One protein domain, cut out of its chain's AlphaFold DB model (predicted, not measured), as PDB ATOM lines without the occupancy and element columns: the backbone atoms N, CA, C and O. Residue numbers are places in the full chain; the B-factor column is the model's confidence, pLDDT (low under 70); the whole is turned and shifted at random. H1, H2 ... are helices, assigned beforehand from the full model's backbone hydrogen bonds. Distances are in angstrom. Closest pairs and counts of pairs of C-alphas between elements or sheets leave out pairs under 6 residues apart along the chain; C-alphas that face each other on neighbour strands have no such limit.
ATOM      1  N   VAL A 211     -45.759  14.001 -21.975       70.56
ATOM      2  CA  VAL A 211     -45.495  12.616 -22.400       70.56
ATOM      3  C   VAL A 211     -46.042  12.352 -23.803       70.56
ATOM      4  O   VAL A 211     -45.323  11.869 -24.678       70.56
ATOM      5  N   SER A 212     -47.304  12.714 -24.051       73.19
ATOM      6  CA  SER A 212     -47.950  12.471 -25.346       73.19
ATOM      7  C   SER A 212     -47.299  13.279 -26.471       73.19
ATOM      8  O   SER A 212     -47.124  12.771 -27.575       73.19
ATOM      9  N   SER A 213     -46.896  14.523 -26.198       77.88
ATOM     10  CA  SER A 213     -46.238  15.402 -27.175       77.88
ATOM     11  C   SER A 213     -44.821  14.932 -27.494       77.88
ATOM     12  O   SER A 213     -44.422  14.914 -28.658       77.88
ATOM     13  N   GLN A 214     -44.075  14.470 -26.489       71.88
ATOM     14  CA  GLN A 214     -42.767  13.849 -26.694       71.88
ATOM     15  C   GLN A 214     -42.890  12.552 -27.512       71.88
ATOM     16  O   GLN A 214     -42.164  12.379 -28.493       71.88
ATOM     17  N   ALA A 215     -43.855  11.684 -27.190       66.75
ATOM     18  CA  ALA A 215     -44.120  10.462 -27.951       66.75
ATOM     19  C   ALA A 215     -44.531  10.758 -29.406       66.75
ATOM     20  O   ALA A 215     -44.033  10.120 -30.335       66.75
ATOM     21  N   ALA A 216     -45.378  11.766 -29.628       70.88
ATOM     22  CA  ALA A 216     -45.761  12.205 -30.967       70.88
ATOM     23  C   ALA A 216     -44.559  12.722 -31.772       70.88
ATOM     24  O   ALA A 216     -44.457  12.446 -32.966       70.88
ATOM     25  N   ALA A 217     -43.621  13.426 -31.131       68.44
ATOM     26  CA  ALA A 217     -42.415  13.908 -31.799       68.44
ATOM     27  C   ALA A 217     -41.530  12.741 -32.239       68.44
ATOM     28  O   ALA A 217     -41.029  12.728 -33.360       68.44
ATOM     29  N   VAL A 218     -41.369  11.732 -31.385       63.38
ATOM     30  CA  VAL A 218     -40.617  10.511 -31.705       63.38
ATOM     31  C   VAL A 218     -41.245   9.794 -32.898       63.38
ATOM     32  O   VAL A 218     -40.547   9.506 -33.870       63.38
ATOM     33  N   ALA A 219     -42.561   9.582 -32.862       63.91
ATOM     34  CA  ALA A 219     -43.288   8.937 -33.949       63.91
ATOM     35  C   ALA A 219     -43.153   9.713 -35.272       63.91
ATOM     36  O   ALA A 219     -42.856   9.122 -36.308       63.91
ATOM     37  N   ALA A 220     -43.292  11.042 -35.241       66.69
ATOM     38  CA  ALA A 220     -43.163  11.898 -36.425       66.69
ATOM     39  C   ALA A 220     -41.750  11.887 -37.032       66.69
ATOM     40  O   ALA A 220     -41.572  12.120 -38.226       66.69
ATOM     41  N   ASN A 221     -40.742  11.595 -36.218       61.75
ATOM     42  CA  ASN A 221     -39.366  11.428 -36.658       61.75
ATOM     43  C   ASN A 221     -39.068  10.025 -37.222       61.75
ATOM     44  O   ASN A 221     -37.930   9.770 -37.613       61.75
ATOM     45  N   GLY A 222     -40.059   9.124 -37.278       55.69
ATOM     46  CA  GLY A 222     -39.888   7.757 -37.783       55.69
ATOM     47  C   GLY A 222     -38.974   6.907 -36.903       55.69
ATOM     48  O   GLY A 222     -38.286   6.017 -37.394       55.69
ATOM     49  N   LEU A 223     -38.913   7.231 -35.613       53.78
ATOM     50  CA  LEU A 223     -38.030   6.577 -34.664       53.78
ATOM     51  C   LEU A 223     -38.737   5.432 -33.962       53.78
ATOM     52  O   LEU A 223     -39.794   5.620 -33.359       53.78
ATOM     53  N   GLU A 224     -38.112   4.261 -33.987       43.88
ATOM     54  CA  GLU A 224     -38.517   3.163 -33.123       43.88
ATOM     55  C   GLU A 224     -38.044   3.424 -31.691       43.88
ATOM     56  O   GLU A 224     -36.876   3.732 -31.432       43.88
ATOM     57  N   VAL A 225     -38.984   3.295 -30.757       45.56
ATOM     58  CA  VAL A 225     -38.743   3.369 -29.319       45.56
ATOM     59  C   VAL A 225     -37.963   2.126 -28.889       45.56
ATOM     60  O   VAL A 225     -38.543   1.063 -28.681       45.56
ATOM     61  N   SER A 226     -36.645   2.250 -28.744       39.94
ATOM     62  CA  SER A 226     -35.788   1.219 -28.152       39.94
ATOM     63  C   SER A 226     -35.440   1.626 -26.720       39.94
ATOM     64  O   SER A 226     -34.822   2.667 -26.504       39.94
ATOM     65  N   ARG A 227     -35.836   0.814 -25.728       39.66
ATOM     66  CA  ARG A 227     -35.468   1.015 -24.314       39.66
ATOM     67  C   ARG A 227     -33.995   0.648 -24.097       39.66
ATOM     68  O   ARG A 227     -33.704  -0.421 -23.559       39.66
ATOM     69  N   ASP A 228     -33.064   1.511 -24.496       37.62
ATOM     70  CA  ASP A 228     -31.640   1.336 -24.191       37.62
ATOM     71  C   ASP A 228     -31.235   2.158 -22.957       37.62
ATOM     72  O   ASP A 228     -31.155   3.386 -22.985       37.62
ATOM     73  N   ARG A 229     -30.955   1.464 -21.848       38.62
ATOM     74  CA  ARG A 229     -30.584   2.072 -20.557       38.62
ATOM     75  C   ARG A 229     -29.163   2.661 -20.539       38.62
ATOM     76  O   ARG A 229     -28.768   3.214 -19.515       38.62
ATOM     77  N   GLY A 230     -28.387   2.509 -21.616       35.69
ATOM     78  CA  GLY A 230     -26.993   2.957 -21.713       35.69
ATOM     79  C   GLY A 230     -26.780   4.382 -22.241       35.69
ATOM     80  O   GLY A 230     -25.645   4.859 -22.228       35.69
ATOM     81  N   VAL A 231     -27.826   5.074 -22.705       38.19
ATOM     82  CA  VAL A 231     -27.705   6.421 -23.293       38.19
ATOM     83  C   VAL A 231     -27.789   7.491 -22.198       38.19
ATOM     84  O   VAL A 231     -28.779   7.579 -21.475       38.19
ATOM     85  N   ALA A 232     -26.734   8.300 -22.055       36.59
ATOM     86  CA  ALA A 232     -26.516   9.128 -20.865       36.59
ATOM     87  C   ALA A 232     -26.695  10.652 -21.063       36.59
ATOM     88  O   ALA A 232     -26.817  11.357 -20.058       36.59
ATOM     89  N   ALA A 233     -26.693  11.195 -22.297       39.44
ATOM     90  CA  ALA A 233     -26.746  12.651 -22.515       39.44
ATOM     91  C   ALA A 233     -27.275  13.119 -23.895       39.44
ATOM     92  O   ALA A 233     -27.139  12.441 -24.907       39.44
ATOM     93  N   ASN A 234     -27.783  14.364 -23.940       37.59
ATOM     94  CA  ASN A 234     -28.263  15.076 -25.146       37.59
ATOM     95  C   ASN A 234     -27.212  15.250 -26.268       37.59
ATOM     96  O   ASN A 234     -27.572  15.557 -27.403       37.59
ATOM     97  N   ALA A 235     -25.922  15.082 -25.973       38.06
ATOM     98  CA  ALA A 235     -24.841  15.266 -26.943       38.06
ATOM     99  C   ALA A 235     -24.700  14.098 -27.941       38.06
ATOM    100  O   ALA A 235     -24.052  14.265 -28.973       38.06
ATOM    101  N   ASP A 236     -25.335  12.954 -27.663       38.50
ATOM    102  CA  ASP A 236     -25.234  11.726 -28.463       38.50
ATOM    103  C   ASP A 236     -26.347  11.590 -29.525       38.50
ATOM    104  O   ASP A 236     -26.411  10.594 -30.248       38.50
ATOM    105  N   PHE A 237     -27.232  12.588 -29.648       37.78
ATOM    106  CA  PHE A 237     -28.386  12.548 -30.550       37.78
ATOM    107  C   PHE A 237     -28.032  13.033 -31.970       37.78
ATOM    108  O   PHE A 237     -27.518  14.143 -32.142       37.78
ATOM    109  N   PRO A 238     -28.352  12.260 -33.024       39.47
ATOM    110  CA  PRO A 238     -28.236  12.718 -34.404       39.47
ATOM    111  C   PRO A 238     -29.061  13.987 -34.669       39.47
ATOM    112  O   PRO A 238     -30.220  14.098 -34.278       39.47
ATOM    113  N   VAL A 239     -28.485  14.929 -35.417       43.19
ATOM    114  CA  VAL A 239     -29.056  16.258 -35.725       43.19
ATOM    115  C   VAL A 239     -30.172  16.207 -36.795       43.19
ATOM    116  O   VAL A 239     -30.398  17.177 -37.514       43.19
ATOM    117  N   HIS A 240     -30.878  15.081 -36.939       52.06
ATOM    118  CA  HIS A 240     -31.820  14.828 -38.041       52.06
ATOM    119  C   HIS A 240     -33.244  14.471 -37.588       52.06
ATOM    120  O   HIS A 240     -33.945  13.736 -38.275       52.06
ATOM    121  N   PHE A 241     -33.693  15.057 -36.473       61.41
ATOM    122  CA  PHE A 241     -35.076  14.951 -35.998       61.41
ATOM    123  C   PHE A 241     -35.774  16.306 -36.078       61.41
ATOM    124  O   PHE A 241     -35.622  17.133 -35.171       61.41
ATOM    125  N   PRO A 242     -36.455  16.600 -37.203       63.12
ATOM    126  CA  PRO A 242     -37.106  17.885 -37.397       63.12
ATOM    127  C   PRO A 242     -38.255  18.113 -36.418       63.12
ATOM    128  O   PRO A 242     -38.507  19.263 -36.081       63.12
ATOM    129  N   PHE A 243     -38.916  17.070 -35.916       74.94
ATOM    130  CA  PHE A 243     -40.065  17.230 -35.026       74.94
ATOM    131  C   PHE A 243     -39.670  17.186 -33.550       74.94
ATOM    132  O   PHE A 243     -38.858  16.360 -33.138       74.94
ATOM    133  N   SER A 244     -40.252  18.063 -32.736       77.94
ATOM    134  CA  SER A 244     -39.968  18.137 -31.301       77.94
ATOM    135  C   SER A 244     -41.153  18.698 -30.516       77.94
ATOM    136  O   SER A 244     -41.857  19.592 -30.988       77.94
ATOM    137  N   ALA A 245     -41.343  18.194 -29.296       79.75
ATOM    138  CA  ALA A 245     -42.349  18.685 -28.355       79.75
ATOM    139  C   ALA A 245     -42.026  20.081 -27.794       79.75
ATOM    140  O   ALA A 245     -42.925  20.763 -27.326       79.75
ATOM    141  N   TYR A 246     -40.765  20.516 -27.858       80.38
ATOM    142  CA  TYR A 246     -40.305  21.784 -27.274       80.38
ATOM    143  C   TYR A 246     -40.300  22.939 -28.280       80.38
ATOM    144  O   TYR A 246     -40.180  24.099 -27.896       80.38
ATOM    145  N   VAL A 247     -40.404  22.644 -29.580       79.06
ATOM    146  CA  VAL A 247     -40.389  23.677 -30.626       79.06
ATOM    147  C   VAL A 247     -41.648  24.512 -30.528       79.06
ATOM    148  O   VAL A 247     -42.741  23.960 -30.643       79.06
ATOM    149  N   PHE A 248     -41.511  25.827 -30.418       84.25
ATOM    150  CA  PHE A 248     -42.647  26.740 -30.365       84.25
ATOM    151  C   PHE A 248     -42.484  27.904 -31.350       84.25
ATOM    152  O   PHE A 248     -41.381  28.235 -31.783       84.25
ATOM    153  N   THR A 249     -43.600  28.511 -31.747       88.19
ATOM    154  CA  THR A 249     -43.614  29.732 -32.567       88.19
ATOM    155  C   THR A 249     -43.977  30.897 -31.655       88.19
ATOM    156  O   THR A 249     -45.095  30.863 -31.147       88.19
ATOM    157  N   PRO A 250     -43.105  31.898 -31.449       87.12
ATOM    158  CA  PRO A 250     -43.411  33.034 -30.585       87.12
ATOM    159  C   PRO A 250     -44.688  33.773 -30.992       87.12
ATOM    160  O   PRO A 250     -45.008  33.878 -32.179       87.12
ATOM    161  N   GLY A 251     -45.394  34.324 -30.006       84.19
ATOM    162  CA  GLY A 251     -46.554  35.195 -30.230       84.19
ATOM    163  C   GLY A 251     -47.891  34.509 -30.543       84.19
ATOM    164  O   GLY A 251     -48.878  35.217 -30.744       84.19
ATOM    165  N   LYS A 252     -47.979  33.171 -30.555       90.88
ATOM    166  CA  LYS A 252     -49.288  32.484 -30.530       90.88
ATOM    167  C   LYS A 252     -49.992  32.686 -29.186       90.88
ATOM    168  O   LYS A 252     -49.348  33.012 -28.186       90.88
ATOM    169  N   ALA A 253     -51.304  32.462 -29.142       94.69
ATOM    170  CA  ALA A 253     -52.054  32.495 -27.892       94.69
ATOM    171  C   ALA A 253     -51.674  31.314 -26.980       94.69
ATOM    172  O   ALA A 253     -51.325  30.234 -27.454       94.69
ATOM    173  N   PHE A 254     -51.797  31.491 -25.661       97.56
ATOM    174  CA  PHE A 254     -51.390  30.487 -24.665       97.56
ATOM    175  C   PHE A 254     -51.998  29.093 -24.919       97.56
ATOM    176  O   PHE A 254     -51.296  28.085 -24.879       97.56
ATOM    177  N   GLY A 255     -53.290  29.032 -25.263       96.75
ATOM    178  CA  GLY A 255     -54.008  27.781 -25.540       96.75
ATOM    179  C   GLY A 255     -53.561  27.031 -26.806       96.75
ATOM    180  O   GLY A 255     -54.003  25.908 -27.039       96.75
ATOM    181  N   GLU A 256     -52.704  27.627 -27.639       96.38
ATOM    182  CA  GLU A 256     -52.226  27.029 -28.893       96.38
ATOM    183  C   GLU A 256     -50.923  26.233 -28.748       96.38
ATOM    184  O   GLU A 256     -50.483  25.591 -29.709       96.38
ATOM    185  N   TYR A 257     -50.313  26.268 -27.567       96.81
ATOM    186  CA  TYR A 257     -49.093  25.537 -27.243       96.81
ATOM    187  C   TYR A 257     -49.411  24.254 -26.469       96.81
ATOM    188  O   TYR A 257     -50.440  24.162 -25.805       96.81
ATOM    189  N   ALA A 258     -48.530  23.259 -26.540       95.56
ATOM    190  CA  ALA A 258     -48.499  22.120 -25.619       95.56
ATOM    191  C   ALA A 258     -47.694  22.447 -24.348       95.56
ATOM    192  O   ALA A 258     -47.018  23.475 -24.274       95.56
ATOM    193  N   ALA A 259     -47.724  21.543 -23.364       93.19
ATOM    194  CA  ALA A 259     -47.091  21.731 -22.060       93.19
ATOM    195  C   ALA A 259     -45.605  22.127 -22.158       93.19
ATOM    196  O   ALA A 259     -45.187  23.119 -21.562       93.19
ATOM    197  N   GLU A 260     -44.839  21.381 -22.954       85.88
ATOM    198  CA  GLU A 260     -43.397  21.585 -23.171       85.88
ATOM    199  C   GLU A 260     -43.097  22.843 -23.992       85.88
ATOM    200  O   GLU A 260     -42.094  23.516 -23.776       85.88
ATOM    201  N   GLN A 261     -43.988  23.205 -24.918       94.00
ATOM    202  CA  GLN A 261     -43.850  24.426 -25.712       94.00
ATOM    203  C   GLN A 261     -44.053  25.670 -24.843       94.00
ATOM    204  O   GLN A 261     -43.334  26.646 -25.018       94.00
ATOM    205  N   ILE A 262     -44.994  25.631 -23.892       97.38
ATOM    206  CA  ILE A 262     -45.185  26.705 -22.905       97.38
ATOM    207  C   ILE A 262     -43.954  26.820 -22.010       97.38
ATOM    208  O   ILE A 262     -43.449  27.923 -21.830       97.38
ATOM    209  N   ALA A 263     -43.467  25.701 -21.466       91.44
ATOM    210  CA  ALA A 263     -42.290  25.706 -20.603       91.44
ATOM    211  C   ALA A 263     -41.067  26.282 -21.329       91.44
ATOM    212  O   ALA A 263     -40.427  27.204 -20.821       91.44
ATOM    213  N   ASN A 264     -40.838  25.846 -22.572       85.69
ATOM    214  CA  ASN A 264     -39.759  26.370 -23.400       85.69
ATOM    215  C   ASN A 264     -39.958  27.853 -23.766       85.69
ATOM    216  O   ASN A 264     -38.999  28.622 -23.775       85.69
ATOM    217  N   ALA A 265     -41.195  28.286 -24.031       84.62
ATOM    218  CA  ALA A 265     -41.503  29.684 -24.323       84.62
ATOM    219  C   ALA A 265     -41.230  30.605 -23.131       84.62
ATOM    220  O   ALA A 265     -40.675  31.690 -23.303       84.62
ATOM    221  N   VAL A 266     -41.573  30.168 -21.918       88.25
ATOM    222  CA  VAL A 266     -41.294  30.924 -20.694       88.25
ATOM    223  C   VAL A 266     -39.791  30.988 -20.412       88.25
ATOM    224  O   VAL A 266     -39.282  32.070 -20.122       88.25
ATOM    225  N   GLU A 267     -39.078  29.866 -20.541       84.31
ATOM    226  CA  GLU A 267     -37.613  29.795 -20.422       84.31
ATOM    227  C   GLU A 267     -36.918  30.771 -21.387       84.31
ATOM    228  O   GLU A 267     -36.011  31.505 -20.999       84.31
ATOM    229  N   HIS A 268     -37.415  30.863 -22.623       82.06
ATOM    230  CA  HIS A 268     -36.892  31.756 -23.660       82.06
ATOM    231  C   HIS A 268     -37.389  33.207 -23.572       82.06
ATOM    232  O   HIS A 268     -37.023  34.033 -24.414       82.06
ATOM    233  N   GLY A 269     -38.201  33.548 -22.569       81.00
ATOM    234  CA  GLY A 269     -38.639  34.922 -22.354       81.00
ATOM    235  C   GLY A 269     -39.757  35.400 -23.286       81.00
ATOM    236  O   GLY A 269     -39.830  36.602 -23.548       81.00
ATOM    237  N   ASP A 270     -40.616  34.513 -23.804       87.88
ATOM    238  CA  ASP A 270     -41.768  34.921 -24.619       87.88
ATOM    239  C   ASP A 270     -42.690  35.844 -23.805       87.88
ATOM    240  O   ASP A 270     -43.322  35.443 -22.823       87.88
ATOM    241  N   GLY A 271     -42.753  37.113 -24.216       87.31
ATOM    242  CA  GLY A 271     -43.451  38.154 -23.470       87.31
ATOM    243  C   GLY A 271     -44.960  37.933 -23.363       87.31
ATOM    244  O   GLY A 271     -45.542  38.302 -22.345       87.31
ATOM    245  N   ALA A 272     -45.593  37.315 -24.367       92.88
ATOM    246  CA  ALA A 272     -47.029  37.048 -24.344       92.88
ATOM    247  C   ALA A 272     -47.353  35.925 -23.352       92.88
ATOM    248  O   ALA A 272     -48.279  36.054 -22.549       92.88
ATOM    249  N   ILE A 273     -46.545  34.862 -23.347       96.81
ATOM    250  CA  ILE A 273     -46.709  33.754 -22.402       96.81
ATOM    251  C   ILE A 273     -46.385  34.197 -20.976       96.81
ATOM    252  O   ILE A 273     -47.159  33.906 -20.065       96.81
ATOM    253  N   ILE A 274     -45.317  34.975 -20.777       95.44
ATOM    254  CA  ILE A 274     -44.971  35.542 -19.466       95.44
ATOM    255  C   ILE A 274     -46.079  36.468 -18.949       95.44
ATOM    256  O   ILE A 274     -46.448  36.394 -17.777       95.44
ATOM    257  N   ALA A 275     -46.635  37.332 -19.803       96.25
ATOM    258  CA  ALA A 275     -47.752  38.191 -19.418       96.25
ATOM    259  C   ALA A 275     -48.978  37.365 -18.995       96.25
ATOM    260  O   ALA A 275     -49.587  37.671 -17.969       96.25
ATOM    261  N   HIS A 276     -49.291  36.290 -19.728       98.31
ATOM    262  CA  HIS A 276     -50.396  35.385 -19.400       98.31
ATOM    263  C   HIS A 276     -50.198  34.710 -18.042       98.31
ATOM    264  O   HIS A 276     -51.034  34.884 -17.156       98.31
ATOM    265  N   VAL A 277     -49.073  34.015 -17.821       98.19
ATOM    266  CA  VAL A 277     -48.841  33.267 -16.567       98.19
ATOM    267  C   VAL A 277     -48.789  34.166 -15.330       98.19
ATOM    268  O   VAL A 277     -49.093  33.709 -14.231       98.19
ATOM    269  N   ARG A 278     -48.436  35.449 -15.484       98.12
ATOM    270  CA  ARG A 278     -48.483  36.449 -14.400       98.12
ATOM    271  C   ARG A 278     -49.888  36.946 -14.086       98.12
ATOM    272  O   ARG A 278     -50.127  37.397 -12.970       98.12
ATOM    273  N   SER A 279     -50.776  36.944 -15.078       97.62
ATOM    274  CA  SER A 279     -52.111  37.541 -14.965       97.62
ATOM    275  C   SER A 279     -53.097  36.677 -14.177       97.62
ATOM    276  O   SER A 279     -54.074  37.195 -13.639       97.62
ATOM    277  N   VAL A 280     -52.837  35.371 -14.091       97.88
ATOM    278  CA  VAL A 280     -53.724  34.420 -13.421       97.88
ATOM    279  C   VAL A 280     -53.438  34.402 -11.918       97.88
ATOM    280  O   VAL A 280     -52.289  34.307 -11.488       97.88
ATOM    281  N   GLY A 281     -54.491  34.517 -11.106       96.69
ATOM    282  CA  GLY A 281     -54.386  34.437  -9.650       96.69
ATOM    283  C   GLY A 281     -54.084  33.018  -9.164       96.69
ATOM    284  O   GLY A 281     -54.542  32.045  -9.758       96.69
ATOM    285  N   VAL A 282     -53.365  32.910  -8.043       93.94
ATOM    286  CA  VAL A 282     -52.994  31.629  -7.419       93.94
ATOM    287  C   VAL A 282     -54.202  30.705  -7.267       93.94
ATOM    288  O   VAL A 282     -55.206  31.079  -6.659       93.94
ATOM    289  N   GLY A 283     -54.083  29.478  -7.778       83.75
ATOM    290  CA  GLY A 283     -55.095  28.427  -7.627       83.75
ATOM    291  C   GLY A 283     -56.351  28.614  -8.484       83.75
ATOM    292  O   GLY A 283     -57.289  27.823  -8.367       83.75
ATOM    293  N   VAL A 284     -56.394  29.633  -9.347       97.00
ATOM    294  CA  VAL A 284     -57.482  29.823 -10.315       97.00
ATOM    295  C   VAL A 284     -57.295  28.852 -11.479       97.00
ATOM    296  O   VAL A 284     -56.218  28.759 -12.059       97.00
ATOM    297  N   VAL A 285     -58.353  28.136 -11.864       97.94
ATOM    298  CA  VAL A 285     -58.322  27.316 -13.084       97.94
ATOM    299  C   VAL A 285     -58.296  28.240 -14.301       97.94
ATOM    300  O   VAL A 285     -59.235  29.004 -14.518       97.94
ATOM    301  N   ASP A 286     -57.238  28.148 -15.105       98.50
ATOM    302  CA  ASP A 286     -57.089  28.935 -16.328       98.50
ATOM    303  C   ASP A 286     -57.642  28.180 -17.545       98.50
ATOM    304  O   ASP A 286     -57.208  27.073 -17.872       98.50
ATOM    305  N   GLY A 287     -58.593  28.792 -18.256       98.19
ATOM    306  CA  GLY A 287     -59.228  28.179 -19.425       98.19
ATOM    307  C   GLY A 287     -58.269  27.968 -20.602       98.19
ATOM    308  O   GLY A 287     -58.407  26.989 -21.343       98.19
ATOM    309  N   ALA A 288     -57.267  28.841 -20.764       98.00
ATOM    310  CA  ALA A 288     -56.266  28.688 -21.817       98.00
ATOM    311  C   ALA A 288     -55.321  27.514 -21.524       98.00
ATOM    312  O   ALA A 288     -55.025  26.735 -22.427       98.00
ATOM    313  N   ASN A 289     -54.924  27.329 -20.264       98.38
ATOM    314  CA  ASN A 289     -54.190  26.156 -19.801       98.38
ATOM    315  C   ASN A 289     -54.986  24.856 -20.002       98.38
ATOM    316  O   ASN A 289     -54.456  23.897 -20.552       98.38
ATOM    317  N   VAL A 290     -56.279  24.834 -19.660       98.06
ATOM    318  CA  VAL A 290     -57.151  23.674 -19.943       98.06
ATOM    319  C   VAL A 290     -57.188  23.350 -21.439       98.06
ATOM    320  O   VAL A 290     -57.028  22.196 -21.834       98.06
ATOM    321  N   THR A 291     -57.338  24.372 -22.282       97.94
ATOM    322  CA  THR A 291     -57.362  24.217 -23.746       97.94
ATOM    323  C   THR A 291     -56.025  23.705 -24.292       97.94
ATOM    324  O   THR A 291     -56.000  22.776 -25.102       97.94
ATOM    325  N   SER A 292     -54.915  24.275 -23.817       97.69
ATOM    326  CA  SER A 292     -53.550  23.878 -24.177       97.69
ATOM    327  C   SER A 292     -53.309  22.400 -23.880       97.69
ATOM    328  O   SER A 292     -52.944  21.620 -24.765       97.69
ATOM    329  N   LEU A 293     -53.578  21.984 -22.641       96.00
ATOM    330  CA  LEU A 293     -53.217  20.654 -22.167       96.00
ATOM    331  C   LEU A 293     -54.141  19.539 -22.684       96.00
ATOM    332  O   LEU A 293     -53.796  18.356 -22.564       96.00
ATOM    333  N   ALA A 294     -55.274  19.892 -23.294       95.25
ATOM    334  CA  ALA A 294     -56.176  18.958 -23.963       95.25
ATOM    335  C   ALA A 294     -55.653  18.471 -25.327       95.25
ATOM    336  O   ALA A 294     -56.116  17.448 -25.825       95.25
ATOM    337  N   THR A 295     -54.694  19.179 -25.937       93.19
ATOM    338  CA  THR A 295     -54.210  18.865 -27.291       93.19
ATOM    339  C   THR A 295     -52.727  18.515 -27.284       93.19
ATOM    340  O   THR A 295     -51.888  19.309 -26.866       93.19
ATOM    341  N   THR A 296     -52.381  17.339 -27.804       89.25
ATOM    342  CA  THR A 296     -50.992  16.964 -28.096       89.25
ATOM    343  C   THR A 296     -50.460  17.779 -29.272       89.25
ATOM    344  O   THR A 296     -51.113  17.847 -30.313       89.25
ATOM    345  N   ARG A 297     -49.279  18.396 -29.131       92.94
ATOM    346  CA  ARG A 297     -48.680  19.222 -30.194       92.94
ATOM    347  C   ARG A 297     -47.179  19.003 -30.291       92.94
ATOM    348  O   ARG A 297     -46.499  18.796 -29.295       92.94
ATOM    349  N   ILE A 298     -46.677  19.096 -31.514       85.88
ATOM    350  CA  ILE A 298     -45.252  19.067 -31.842       85.88
ATOM    351  C   ILE A 298     -44.964  20.186 -32.837       85.88
ATOM    352  O   ILE A 298     -45.853  20.599 -33.585       85.88
ATOM    353  N   GLY A 299     -43.733  20.682 -32.856       81.75
ATOM    354  CA  GLY A 299     -43.271  21.647 -33.847       81.75
ATOM    355  C   GLY A 299     -42.187  21.061 -34.742       81.75
ATOM    356  O   GLY A 299     -41.437  20.177 -34.329       81.75
ATOM    357  N   ASP A 300     -42.099  21.574 -35.968       79.69
ATOM    358  CA  ASP A 300     -41.013  21.276 -36.901       79.69
ATOM    359  C   ASP A 300     -39.942  22.370 -36.809       79.69
ATOM    360  O   ASP A 300     -40.193  23.521 -37.173       79.69
ATOM    361  N   ARG A 301     -38.738  22.002 -36.364       70.69
ATOM    362  CA  ARG A 301     -37.566  22.876 -36.206       70.69
ATOM    363  C   ARG A 301     -37.117  23.540 -37.511       70.69
ATOM    364  O   ARG A 301     -36.332  24.481 -37.473       70.69
TER     365      ARG A 301
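Overview. This is residues 211 to 301 of the 308 residues of the protein "PG_binding_1 domain-containing protein" of Bryobacterales bacterium (UniProt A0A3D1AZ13). Little regular structure is seen here: four short helices set among loops, with H2 in the middle, H3 packed on it, H1 and H4 near it, and residues 226 to 239 sticking out as a loop. The printed part has 91 residues, of which the named helices H1 to H4 hold 35, with no named strand, in the class all helix. It is only just loose, close to compact, radius of gyration of the C-alphas 15.1 A, and elongated, spanning 43 by 23 by 22 A.

Along the chain. Find C-alpha 211 at (-45.495, 12.616, -22.400); from there H1 runs 14.2 A to residue 220. H2 is residues 259 to 267, 12.6 A, and H3 residues 271 to 279, 12.2 A. H4, residues 287 to 293, ends at (-53.217, 20.654, -22.167).

Arrangement. H1 and H2 are close but not clearly touching, C-alphas 213 and 260 being closest at 7.9 A. H2 and H3 touch, about perpendicular at 77 degrees; C-alphas 266 and 274 are closest, 6.0 A. H2 and H4 are close but not clearly touching, C-alphas 259 and 293 closest at 6.2 A. H4 is apart from H1 and H3. In each helix every O i to N i+4 pair is within hydrogen-bond range.

Size, cuts and confidence. The printed part has no cut. The H1 to H2 link is long, 38 residues; in it, residues 243 to 244 pair antiparallel with 299 to 300. Residue 215 and residues 217 to 242 have pLDDT under 70.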